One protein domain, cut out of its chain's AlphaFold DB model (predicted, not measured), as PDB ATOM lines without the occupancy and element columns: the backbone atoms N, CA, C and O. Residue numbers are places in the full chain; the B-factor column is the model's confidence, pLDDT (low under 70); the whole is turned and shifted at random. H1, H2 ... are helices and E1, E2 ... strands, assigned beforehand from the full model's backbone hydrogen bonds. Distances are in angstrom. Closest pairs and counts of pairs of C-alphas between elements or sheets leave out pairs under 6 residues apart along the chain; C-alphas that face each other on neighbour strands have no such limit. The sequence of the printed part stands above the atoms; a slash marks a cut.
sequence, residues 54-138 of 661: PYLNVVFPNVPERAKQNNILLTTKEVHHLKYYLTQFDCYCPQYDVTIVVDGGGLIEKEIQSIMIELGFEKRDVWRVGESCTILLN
ATOM      1  N   PRO A  54     223.805 298.253 159.012       62.16
ATOM      2  CA  PRO A  54     222.833 298.314 157.912       62.16
ATOM      3  C   PRO A  54     222.538 296.953 157.262       62.16
ATOM      4  O   PRO A  54     221.518 296.780 156.592       62.16
ATOM      5  N   TYR A  55     223.437 295.985 157.436       61.97
ATOM      6  CA  TYR A  55     223.371 294.664 156.823       61.97
ATOM      7  C   TYR A  55     222.888 293.589 157.789       61.97
ATOM      8  O   TYR A  55     222.573 292.499 157.332       61.97
ATOM      9  N   LEU A  56     222.795 293.832 159.099       69.56
ATOM     10  CA  LEU A  56     222.429 292.766 160.034       69.56
ATOM     11  C   LEU A  56     221.031 292.201 159.777       69.56
ATOM     12  O   LEU A  56     220.855 290.993 159.835       69.56
ATOM     13  N   ASN A  57     220.067 293.039 159.391       60.62
ATOM     14  CA  ASN A  57     218.740 292.587 158.942       60.62
ATOM     15  C   ASN A  57     218.798 291.737 157.662       60.62
ATOM     16  O   ASN A  57     217.816 291.093 157.277       60.62
ATOM     17  N   VAL A  58     219.929 291.792 156.954       57.50
ATOM     18  CA  VAL A  58     220.214 291.017 155.749       57.50
ATOM     19  C   VAL A  58     220.946 289.716 156.038       57.50
ATOM     20  O   VAL A  58     220.710 288.715 155.374       57.50
ATOM     21  N   VAL A  59     221.833 289.741 157.019       68.00
ATOM     22  CA  VAL A  59     222.734 288.631 157.302       68.00
ATOM     23  C   VAL A  59     222.164 287.707 158.361       68.00
ATOM     24  O   VAL A  59     222.263 286.493 158.226       68.00
ATOM     25  N   PHE A  60     221.556 288.271 159.402       76.75
ATOM     26  CA  PHE A  60     220.898 287.474 160.414       76.75
ATOM     27  C   PHE A  60     219.492 287.094 159.960       76.75
ATOM     28  O   PHE A  60     218.705 287.974 159.586       76.75
ATOM     29  N   PRO A  61     219.134 285.802 160.037       67.50
ATOM     30  CA  PRO A  61     217.753 285.411 159.886       67.50
ATOM     31  C   PRO A  61     216.902 286.079 160.964       67.50
ATOM     32  O   PRO A  61     217.328 286.272 162.110       67.50
ATOM     33  N   ASN A  62     215.668 286.412 160.598       70.12
ATOM     34  CA  ASN A  62     214.683 286.860 161.566       70.12
ATOM     35  C   ASN A  62     214.375 285.696 162.508       70.12
ATOM     36  O   ASN A  62     213.761 284.713 162.105       70.12
ATOM     37  N   VAL A  63     214.805 285.813 163.761       70.94
ATOM     38  CA  VAL A  63     214.573 284.794 164.786       70.94
ATOM     39  C   VAL A  63     213.717 285.358 165.921       70.94
ATOM     40  O   VAL A  63     213.776 286.552 166.220       70.94
ATOM     41  N   PRO A  64     212.904 284.528 166.589       70.88
ATOM     42  CA  PRO A  64     212.243 284.907 167.830       70.88
ATOM     43  C   PRO A  64     213.242 284.905 168.998       70.88
ATOM     44  O   PRO A  64     214.254 284.215 168.944       70.88
ATOM     45  N   GLU A  65     212.919 285.576 170.110       78.25
ATOM     46  CA  GLU A  65     213.806 285.684 171.293       78.25
ATOM     47  C   GLU A  65     214.351 284.329 171.780       78.25
ATOM     48  O   GLU A  65     215.528 284.193 172.091       78.25
ATOM     49  N   ARG A  66     213.523 283.278 171.746       79.62
ATOM     50  CA  ARG A  66     213.922 281.898 172.097       79.62
ATOM     51  C   ARG A  66     215.048 281.309 171.231       79.62
ATOM     52  O   ARG A  66     215.615 280.292 171.605       79.62
ATOM     53  N   ALA A  67     215.293 281.879 170.057       80.50
ATOM     54  CA  ALA A  67     216.311 281.474 169.095       80.50
ATOM     55  C   ALA A  67     217.329 282.597 168.843       80.50
ATOM     56  O   ALA A  67     218.156 282.481 167.950       80.50
ATOM     57  N   LYS A  68     217.332 283.656 169.665       86.19
ATOM     58  CA  LYS A  68     218.320 284.745 169.614       86.19
ATOM     59  C   LYS A  68     219.763 284.237 169.636       86.19
ATOM     60  O   LYS A  68     220.629 284.819 169.002       86.19
ATOM     61  N   GLN A  69     220.014 283.132 170.336       86.31
ATOM     62  CA  GLN A  69     221.334 282.505 170.441       86.31
ATOM     63  C   GLN A  69     221.828 281.867 169.139       86.31
ATOM     64  O   GLN A  69     223.009 281.568 169.027       86.31
ATOM     65  N   ASN A  70     220.947 281.658 168.162       87.44
ATOM     66  CA  ASN A  70     221.333 281.191 166.840       87.44
ATOM     67  C   ASN A  70     221.974 282.300 165.998       87.44
ATOM     68  O   ASN A  70     222.668 281.989 165.043       87.44
ATOM     69  N   ASN A  71     221.784 283.568 166.358       88.81
ATOM     70  CA  ASN A  71     222.448 284.698 165.722       88.81
ATOM     71  C   ASN A  71     223.535 285.214 166.663       88.81
ATOM     72  O   ASN A  71     223.241 285.677 167.764       88.81
ATOM     73  N   ILE A  72     224.793 285.136 166.253       91.06
ATOM     74  CA  ILE A  72     225.934 285.522 167.086       91.06
ATOM     75  C   ILE A  72     226.716 286.614 166.374       91.06
ATOM     76  O   ILE A  72     227.130 286.436 165.233       91.06
ATOM     77  N   LEU A  73     226.948 287.732 167.052       91.69
ATOM     78  CA  LEU A  73     227.808 288.808 166.580       91.69
ATOM     79  C   LEU A  73     229.113 288.801 167.380       91.69
ATOM     80  O   LEU A  73     229.116 289.014 168.591       91.69
ATOM     81  N   LEU A  74     230.216 288.558 166.685       92.56
ATOM     82  CA  LEU A  74     231.580 288.648 167.188       92.56
ATOM     83  C   LEU A  74     232.279 289.838 166.542       92.56
ATOM     84  O   LEU A  74     231.978 290.214 165.416       92.56
ATOM     85  N   THR A  75     233.288 290.371 167.207       91.31
ATOM     86  CA  THR A  75     234.272 291.273 166.601       91.31
ATOM     87  C   THR A  75     235.545 290.525 166.220       91.31
ATOM     88  O   THR A  75     235.793 289.403 166.667       91.31
ATOM     89  N   THR A  76     236.424 291.168 165.449       88.12
ATOM     90  CA  THR A  76     237.764 290.626 165.158       88.12
ATOM     91  C   THR A  76     238.558 290.234 166.407       88.12
ATOM     92  O   THR A  76     239.297 289.255 166.381       88.12
ATOM     93  N   LYS A  77     238.381 290.945 167.529       88.69
ATOM     94  CA  LYS A  77     239.052 290.632 168.804       88.69
ATOM     95  C   LYS A  77     238.483 289.391 169.486       88.69
ATOM     96  O   LYS A  77     239.172 288.760 170.281       88.69
ATOM     97  N   GLU A  78     237.241 289.034 169.181       90.88
ATOM     98  CA  GLU A  78     236.515 287.916 169.785       90.88
ATOM     99  C   GLU A  78     236.563 286.650 168.931       90.88
ATOM    100  O   GLU A  78     235.954 285.651 169.305       90.88
ATOM    101  N   VAL A  79     237.316 286.646 167.825       88.69
ATOM    102  CA  VAL A  79     237.444 285.481 166.933       88.69
ATOM    103  C   VAL A  79     237.907 284.217 167.669       88.69
ATOM    104  O   VAL A  79     237.533 283.110 167.298       88.69
ATOM    105  N   HIS A  80     238.633 284.359 168.779       87.31
ATOM    106  CA  HIS A  80     239.024 283.244 169.642       87.31
ATOM    107  C   HIS A  80     237.828 282.493 170.268       87.31
ATOM    108  O   HIS A  80     237.945 281.304 170.563       87.31
ATOM    109  N   HIS A  81     236.660 283.135 170.418       88.81
ATOM    110  CA  HIS A  81     235.414 282.486 170.850       88.81
ATOM    111  C   HIS A  81     234.736 281.678 169.741       88.81
ATOM    112  O   HIS A  81     233.826 280.901 170.028       88.81
ATOM    113  N   LEU A  82     235.162 281.823 168.483       89.50
ATOM    114  CA  LEU A  82     234.536 281.144 167.353       89.50
ATOM    115  C   LEU A  82     234.495 279.627 167.571       89.50
ATOM    116  O   LEU A  82     233.453 279.006 167.393       89.50
ATOM    117  N   LYS A  83     235.587 279.035 168.072       88.00
ATOM    118  CA  LYS A  83     235.645 277.605 168.403       88.00
ATOM    119  C   LYS A  83     234.566 277.176 169.402       88.00
ATOM    120  O   LYS A  83     233.949 276.129 169.211       88.00
ATOM    121  N   TYR A  84     234.339 277.975 170.445       88.88
ATOM    122  CA  TYR A  84     233.318 277.699 171.455       88.88
ATOM    123  C   TYR A  84     231.924 277.670 170.823       88.88
ATOM    124  O   TYR A  84     231.208 276.680 170.966       88.88
ATOM    125  N   TYR A  85     231.584 278.690 170.031       88.56
ATOM    126  CA  TYR A  85     230.288 278.754 169.357       88.56
ATOM    127  C   TYR A  85     230.100 277.644 168.316       88.56
ATOM    128  O   TYR A  85     229.024 277.065 168.219       88.56
ATOM    129  N   LEU A  86     231.141 277.277 167.575       85.81
ATOM    130  CA  LEU A  86     231.033 276.233 166.555       85.81
ATOM    131  C   LEU A  86     230.889 274.814 167.124       85.81
ATOM    132  O   LEU A  86     230.260 273.975 166.488       85.81
ATOM    133  N   THR A  87     231.500 274.515 168.277       80.62
ATOM    134  CA  THR A  87     231.672 273.116 168.726       80.62
ATOM    135  C   THR A  87     231.158 272.799 170.124       80.62
ATOM    136  O   THR A  87     230.973 271.627 170.433       80.62
ATOM    137  N   GLN A  88     230.940 273.802 170.976       74.88
ATOM    138  CA  GLN A  88     230.644 273.602 172.404       74.88
ATOM    139  C   GLN A  88     229.362 274.302 172.865       74.88
ATOM    140  O   GLN A  88     229.030 274.270 174.047       74.88
ATOM    141  N   PHE A  89     228.654 274.978 171.961       79.31
ATOM    142  CA  PHE A  89     227.482 275.760 172.322       79.31
ATOM    143  C   PHE A  89     226.203 274.922 172.223       79.31
ATOM    144  O   PHE A  89     225.583 274.798 171.168       79.31
ATOM    145  N   ASP A  90     225.793 274.358 173.357       76.06
ATOM    146  CA  ASP A  90     224.668 273.416 173.429       76.06
ATOM    147  C   ASP A  90     223.284 274.088 173.405       76.06
ATOM    148  O   ASP A  90     222.261 273.425 173.227       76.06
ATOM    149  N   CYS A  91     223.220 275.411 173.571       81.38
ATOM    150  CA  CYS A  91     221.957 276.122 173.772       81.38
ATOM    151  C   CYS A  91     221.256 276.556 172.468       81.38
ATOM    152  O   CYS A  91     220.208 277.200 172.518       81.38
ATOM    153  N   TYR A  92     221.780 276.187 171.292       86.31
ATOM    154  CA  TYR A  92     221.146 276.534 170.018       86.31
ATOM    155  C   TYR A  92     219.728 275.987 169.898       86.31
ATOM    156  O   TYR A  92     219.459 274.805 170.134       86.31
ATOM    157  N   CYS A  93     218.821 276.813 169.381       82.44
ATOM    158  CA  CYS A  93     217.492 276.355 169.024       82.44
ATOM    159  C   CYS A  93     217.598 275.331 167.874       82.44
ATOM    160  O   CYS A  93     218.205 275.620 166.843       82.44
ATOM    161  N   PRO A  94     217.041 274.111 168.006       77.44
ATOM    162  CA  PRO A  94     217.092 273.085 166.956       77.44
ATOM    163  C   PRO A  94     216.190 273.366 165.757       77.44
ATOM    164  O   PRO A  94     216.224 272.613 164.795       77.44
ATOM    165  N   GLN A  95     215.374 274.417 165.826       75.38
ATOM    166  CA  GLN A  95     214.424 274.780 164.775       75.38
ATOM    167  C   GLN A  95     214.971 275.825 163.794       75.38
ATOM    168  O   GLN A  95     214.235 276.189 162.889       75.38
ATOM    169  N   TYR A  96     216.190 276.331 164.002       78.44
ATOM    170  CA  TYR A  96     216.787 277.383 163.178       78.44
ATOM    171  C   TYR A  96     218.262 277.081 162.939       78.44
ATOM    172  O   TYR A  96     218.921 276.467 163.788       78.44
ATOM    173  N   ASP A  97     218.774 277.572 161.821       80.06
ATOM    174  CA  ASP A  97     220.204 277.604 161.520       80.06
ATOM    175  C   ASP A  97     220.955 278.554 162.433       80.06
ATOM    176  O   ASP A  97     220.364 279.453 163.029       80.06
ATOM    177  N   VAL A  98     222.260 278.332 162.571       84.44
ATOM    178  CA  VAL A  98     223.132 279.223 163.339       84.44
ATOM    179  C   VAL A  98     223.881 280.121 162.367       84.44
ATOM    180  O   VAL A  98     224.521 279.643 161.435       84.44
ATOM    181  N   THR A  99     223.816 281.425 162.604       86.25
ATOM    182  CA  THR A  99     224.534 282.451 161.857       86.25
ATOM    183  C   THR A  99     225.483 283.176 162.798       86.25
ATOM    184  O   THR A  99     225.054 283.771 163.784       86.25
ATOM    185  N   ILE A 100     226.776 283.159 162.495       89.50
ATOM    186  CA  ILE A 100     227.806 283.884 163.239       89.50
ATOM    187  C   ILE A 100     228.379 284.966 162.332       89.50
ATOM    188  O   ILE A 100     228.944 284.666 161.289       89.50
ATOM    189  N   VAL A 101     228.281 286.228 162.725       89.06
ATOM    190  CA  VAL A 101     228.886 287.355 162.013       89.06
ATOM    191  C   VAL A 101     230.097 287.829 162.795       89.06
ATOM    192  O   VAL A 101     229.977 288.179 163.960       89.06
ATOM    193  N   VAL A 102     231.258 287.862 162.153       90.31
ATOM    194  CA  VAL A 102     232.479 288.490 162.657       90.31
ATOM    195  C   VAL A 102     232.606 289.870 162.022       90.31
ATOM    196  O   VAL A 102     233.011 289.999 160.861       90.31
ATOM    197  N   ASP A 103     232.254 290.901 162.781       88.94
ATOM    198  CA  ASP A 103     232.371 292.304 162.403       88.94
ATOM    199  C   ASP A 103     233.841 292.703 162.195       88.94
ATOM    200  O   ASP A 103     234.702 292.435 163.040       88.94
ATOM    201  N   GLY A 104     234.144 293.278 161.028       85.00
ATOM    202  CA  GLY A 104     235.512 293.522 160.556       85.00
ATOM    203  C   GLY A 104     236.286 292.250 160.172       85.00
ATOM    204  O   GLY A 104     237.490 292.309 159.904       85.00
ATOM    205  N   GLY A 105     235.613 291.093 160.144       83.75
ATOM    206  CA  GLY A 105     236.195 289.781 159.859       83.75
ATOM    207  C   GLY A 105     236.933 289.689 158.523       83.75
ATOM    208  O   GLY A 105     237.853 288.886 158.403       83.75
ATOM    209  N   GLY A 106     236.629 290.553 157.550       79.44
ATOM    210  CA  GLY A 106     237.341 290.632 156.274       79.44
ATOM    211  C   GLY A 106     238.849 290.875 156.427       79.44
ATOM    212  O   GLY A 106     239.632 290.361 155.630       79.44
ATOM    213  N   LEU A 107     239.277 291.572 157.486       83.25
ATOM    214  CA  LEU A 107     240.695 291.816 157.786       83.25
ATOM    215  C   LEU A 107     241.428 290.563 158.291       83.25
ATOM    216  O   LEU A 107     242.639 290.435 158.106       83.25
ATOM    217  N   ILE A 108     240.695 289.639 158.913       86.06
ATOM    218  CA  ILE A 108     241.215 288.410 159.529       86.06
ATOM    219  C   ILE A 108     240.627 287.147 158.880       86.06
ATOM    220  O   ILE A 108     240.672 286.066 159.458       86.06
ATOM    221  N   GLU A 109     240.116 287.255 157.649       83.81
ATOM    222  CA  GLU A 109     239.414 286.175 156.936       83.81
ATOM    223  C   GLU A 109     240.228 284.867 156.923       83.81
ATOM    224  O   GLU A 109     239.686 283.779 157.098       83.81
ATOM    225  N   LYS A 110     241.555 284.968 156.771       80.44
ATOM    226  CA  LYS A 110     242.458 283.806 156.786       80.44
ATOM    227  C   LYS A 110     242.495 283.092 158.132       80.44
ATOM    228  O   LYS A 110     242.591 281.874 158.149       80.44
ATOM    229  N   GLU A 111     242.473 283.838 159.229       86.62
ATOM    230  CA  GLU A 111     242.475 283.272 160.577       86.62
ATOM    231  C   GLU A 111     241.160 282.532 160.831       86.62
ATOM    232  O   GLU A 111     241.180 281.371 161.226       86.62
ATOM    233  N   ILE A 112     240.034 283.158 160.474       87.12
ATOM    234  CA  ILE A 112     238.701 282.544 160.542       87.12
ATOM    235  C   ILE A 112     238.671 281.240 159.732       87.12
ATOM    236  O   ILE A 112     238.251 280.204 160.241       87.12
ATOM    237  N   GLN A 113     239.163 281.259 158.489       82.12
ATOM    238  CA  GLN A 113     239.223 280.063 157.643       82.12
ATOM    239  C   GLN A 113     240.117 278.966 158.232       82.12
ATOM    240  O   GLN A 113     239.748 277.797 158.163       82.12
ATOM    241  N   SER A 114     241.272 279.311 158.808       82.62
ATOM    242  CA  SER A 114     242.141 278.332 159.473       82.62
ATOM    243  C   SER A 114     241.439 277.668 160.655       82.62
ATOM    244  O   SER A 114     241.454 276.443 160.736       82.62
ATOM    245  N   ILE A 115     240.753 278.445 161.503       86.38
ATOM    246  CA  ILE A 115     239.980 277.916 162.640       86.38
ATOM    247  C   ILE A 115     238.900 276.942 162.151       86.38
ATOM    248  O   ILE A 115     238.767 275.851 162.697       86.38
ATOM    249  N   MET A 116     238.159 277.296 161.098       84.06
ATOM    250  CA  MET A 116     237.132 276.418 160.520       84.06
ATOM    251  C   MET A 116     237.720 275.078 160.052       84.06
ATOM    252  O   MET A 116     237.201 274.021 160.405       84.06
ATOM    253  N   ILE A 117     238.839 275.117 159.317       80.00
ATOM    254  CA  ILE A 117     239.522 273.917 158.808       80.00
ATOM    255  C   ILE A 117     240.042 273.045 159.956       80.00
ATOM    256  O   ILE A 117     239.886 271.827 159.913       80.00
ATOM    257  N   GLU A 118     240.652 273.650 160.979       83.94
ATOM    258  CA  GLU A 118     241.145 272.936 162.167       83.94
ATOM    259  C   GLU A 118     240.023 272.208 162.915       83.94
ATOM    260  O   GLU A 118     240.246 271.140 163.482       83.94
ATOM    261  N   LEU A 119     238.812 272.767 162.894       81.56
ATOM    262  CA  LEU A 119     237.622 272.179 163.507       81.56
ATOM    263  C   LEU A 119     236.908 271.164 162.603       81.56
ATOM    264  O   LEU A 119     235.894 270.602 163.006       81.56
ATOM    265  N   GLY A 120     237.441 270.901 161.408       73.75
ATOM    266  CA  GLY A 120     236.882 269.940 160.459       73.75
ATOM    267  C   GLY A 120     235.730 270.484 159.611       73.75
ATOM    268  O   GLY A 120     235.115 269.704 158.887       73.75
ATOM    269  N   PHE A 121     235.449 271.790 159.661       70.00
ATOM    270  CA  PHE A 121     234.493 272.420 158.752       70.00
ATOM    271  C   PHE A 121     235.120 272.631 157.373       70.00
ATOM    272  O   PHE A 121     236.310 272.943 157.228       70.00
ATOM    273  N   GLU A 122     234.309 272.469 156.331       57.09
ATOM    274  CA  GLU A 122     234.751 272.756 154.974       57.09
ATOM    275  C   GLU A 122     234.936 274.271 154.794       57.09
ATOM    276  O   GLU A 122     234.230 275.091 155.373       57.09
ATOM    277  N   LYS A 123     235.862 274.684 153.918       56.25
ATOM    278  CA  LYS A 123     236.143 276.108 153.622       56.25
ATOM    279  C   LYS A 123     234.928 276.924 153.127       56.25
ATOM    280  O   LYS A 123     235.071 278.125 152.919       56.25
ATOM    281  N   ARG A 124     233.787 276.278 152.864       53.12
ATOM    282  CA  ARG A 124     232.592 276.830 152.209       53.12
ATOM    283  C   ARG A 124     231.703 277.658 153.135       53.12
ATOM    284  O   ARG A 124     230.917 278.448 152.632       53.12
ATOM    285  N   ASP A 125     231.861 277.522 154.447       63.59
ATOM    286  CA  ASP A 125     230.890 278.072 155.395       63.59
ATOM    287  C   ASP A 125     231.146 279.543 155.752       63.59
ATOM    288  O   ASP A 125     230.349 280.126 156.476       63.59
ATOM    289  N   VAL A 126     232.234 280.156 155.254       69.31
ATOM    290  CA  VAL A 126     232.615 281.552 155.543       69.31
ATOM    291  C   VAL A 126     232.341 282.461 154.340       69.31
ATOM    292  O   VAL A 126     233.044 282.430 153.329       69.31
ATOM    293  N   TRP A 127     231.357 283.335 154.488       69.38
ATOM    294  CA  TRP A 127     230.903 284.330 153.517       69.38
ATOM    295  C   TRP A 127     231.412 285.718 153.897       69.38
ATOM    296  O   TRP A 127     231.697 285.974 155.064       69.38
ATOM    297  N   ARG A 128     231.507 286.649 152.946       64.94
ATOM    298  CA  ARG A 128     231.832 288.049 153.252       64.94
ATOM    299  C   ARG A 128     230.635 288.939 152.956       64.94
ATOM    300  O   ARG A 128     230.045 288.825 151.887       64.94
ATOM    301  N   VAL A 129     230.313 289.834 153.886       65.25
ATOM    302  CA  VAL A 129     229.273 290.857 153.723       65.25
ATOM    303  C   VAL A 129     229.846 292.179 154.219       65.25
ATOM    304  O   VAL A 129     230.168 292.323 155.397       65.25
ATOM    305  N   GLY A 130     230.066 293.124 153.302       65.00
ATOM    306  CA  GLY A 130     230.824 294.342 153.600       65.00
ATOM    307  C   GLY A 130     232.268 294.033 154.020       65.00
ATOM    308  O   GLY A 130     233.000 293.338 153.313       65.00
ATOM    309  N   GLU A 131     232.689 294.540 155.177       72.31
ATOM    310  CA  GLU A 131     233.994 294.245 155.793       72.31
ATOM    311  C   GLU A 131     233.936 293.089 156.809       72.31
ATOM    312  O   GLU A 131     234.930 292.791 157.468       72.31
ATOM    313  N   SER A 132     232.801 292.397 156.911       79.81
ATOM    314  CA  SER A 132     232.562 291.343 157.901       79.81
ATOM    315  C   SER A 132     232.578 289.953 157.275       79.81
ATOM    316  O   SER A 132     232.292 289.786 156.087       79.81
ATOM    317  N   CYS A 133     232.885 288.939 158.082       83.06
ATOM    318  CA  CYS A 133     232.744 287.534 157.697       83.06
ATOM    319  C   CYS A 133     231.487 286.949 158.340       83.06
ATOM    320  O   CYS A 133     231.248 287.164 159.517       83.06
ATOM    321  N   THR A 134     230.688 286.205 157.590       80.50
ATOM    322  CA  THR A 134     229.488 285.511 158.065       80.50
ATOM    323  C   THR A 134     229.726 284.018 157.975       80.50
ATOM    324  O   THR A 134     230.209 283.542 156.956       80.50
ATOM    325  N   ILE A 135     229.382 283.280 159.015       83.81
ATOM    326  CA  ILE A 135     229.502 281.832 159.093       83.81
ATOM    327  C   ILE A 135     228.117 281.260 159.309       83.81
ATOM    328  O   ILE A 135     227.385 281.733 160.175       83.81
ATOM    329  N   LEU A 136     227.758 280.263 158.515       78.75
ATOM    330  CA  LEU A 136     226.438 279.648 158.550       78.75
ATOM    331  C   LEU A 136     226.590 278.165 158.856       78.75
ATOM    332  O   LEU A 136     227.302 277.462 158.149       78.75
ATOM    333  N   LEU A 137     225.914 277.699 159.903       77.00
ATOM    334  CA  LEU A 137     225.848 276.285 160.253       77.00
ATOM    335  C   LEU A 137     224.427 275.778 160.037       77.00
ATOM    336  O   LEU A 137     223.496 276.206 160.728       77.00
ATOM    337  N   ASN A 138     224.293 274.842 159.100       72.94
ATOM    338  CA  ASN A 138     223.022 274.203 158.777       72.94
ATOM    339  C   ASN A 138     222.633 273.224 159.890       72.94
ATOM    340  O   ASN A 138     223.473 272.468 160.391       72.94
TER     341      ASN A 138
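AT A GLANCE: This is residues 54 to 138 of the 661 residues of the protein "ARAD1A12452p" of Blastobotrys adeninivorans (UniProt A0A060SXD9). A strongly twisted sheet of four strands is covered on one face by H3 and H4, side by side, with the short H1 over the opposite face. H2, also short, only grazes the sheet. The printed part has 85 residues with four named helices and four named strands, ordered H1 H2 E1 H3 E2 H4 E3 E4; the sheet, E1 E2 E4 E3, is mixed, and so is the class, helices and strands. It is compact, with a radius of gyration of the C-alphas of 12.0 A and spans of 32 by 30 by 22 A.

IN THESE COORDINATES: H1, residues 54 to 59, begins at C-alpha 54 (222.833, 298.314, 157.912). H2 is residues 65 to 70 and E1 residues 71 to 75. H3, residues 76 to 87, is 18.9 A long; E2, residues 98 to 103, 16.0 A; H4, residues 105 to 118, 17.7 A. E3 is residues 126 to 129; E4, residues 132 to 137, 16.7 A long, ends at C-alpha 137 (225.848, 276.285, 160.253).

HOW THE PARTS SIT: E1 and E2 are parallel, with N 72 and O 99 2.8 A apart. E4 is antiparallel to E2, N 100 and O 135 2.8 A apart, and forms a hairpin with E3, N 127 and O 134 2.7 A apart. E1, H3, E2 is a strand-helix-strand unit, two parallel neighbours with a helix between; E2, H4, E3 is a split one, with E4 between its strands; both crossovers are right-handed. H3 and H4 touch, closest at the C-alphas of Thr 76 and Gly 105, 5.6 A. O i to N i+4 pairs within hydrogen-bond range are 1 of 2 in H1, 0 of 2 in H2, 3 of 8 in H3 and 8 of 10 in H4; O i to N i+3 pairs are 2 of 3 in H2 and 6 of 9 in H3.

THE WHOLE: The printed part has no cut and no long link. Residues 54 to 59, 61 and 122 to 130 have pLDDT under 70.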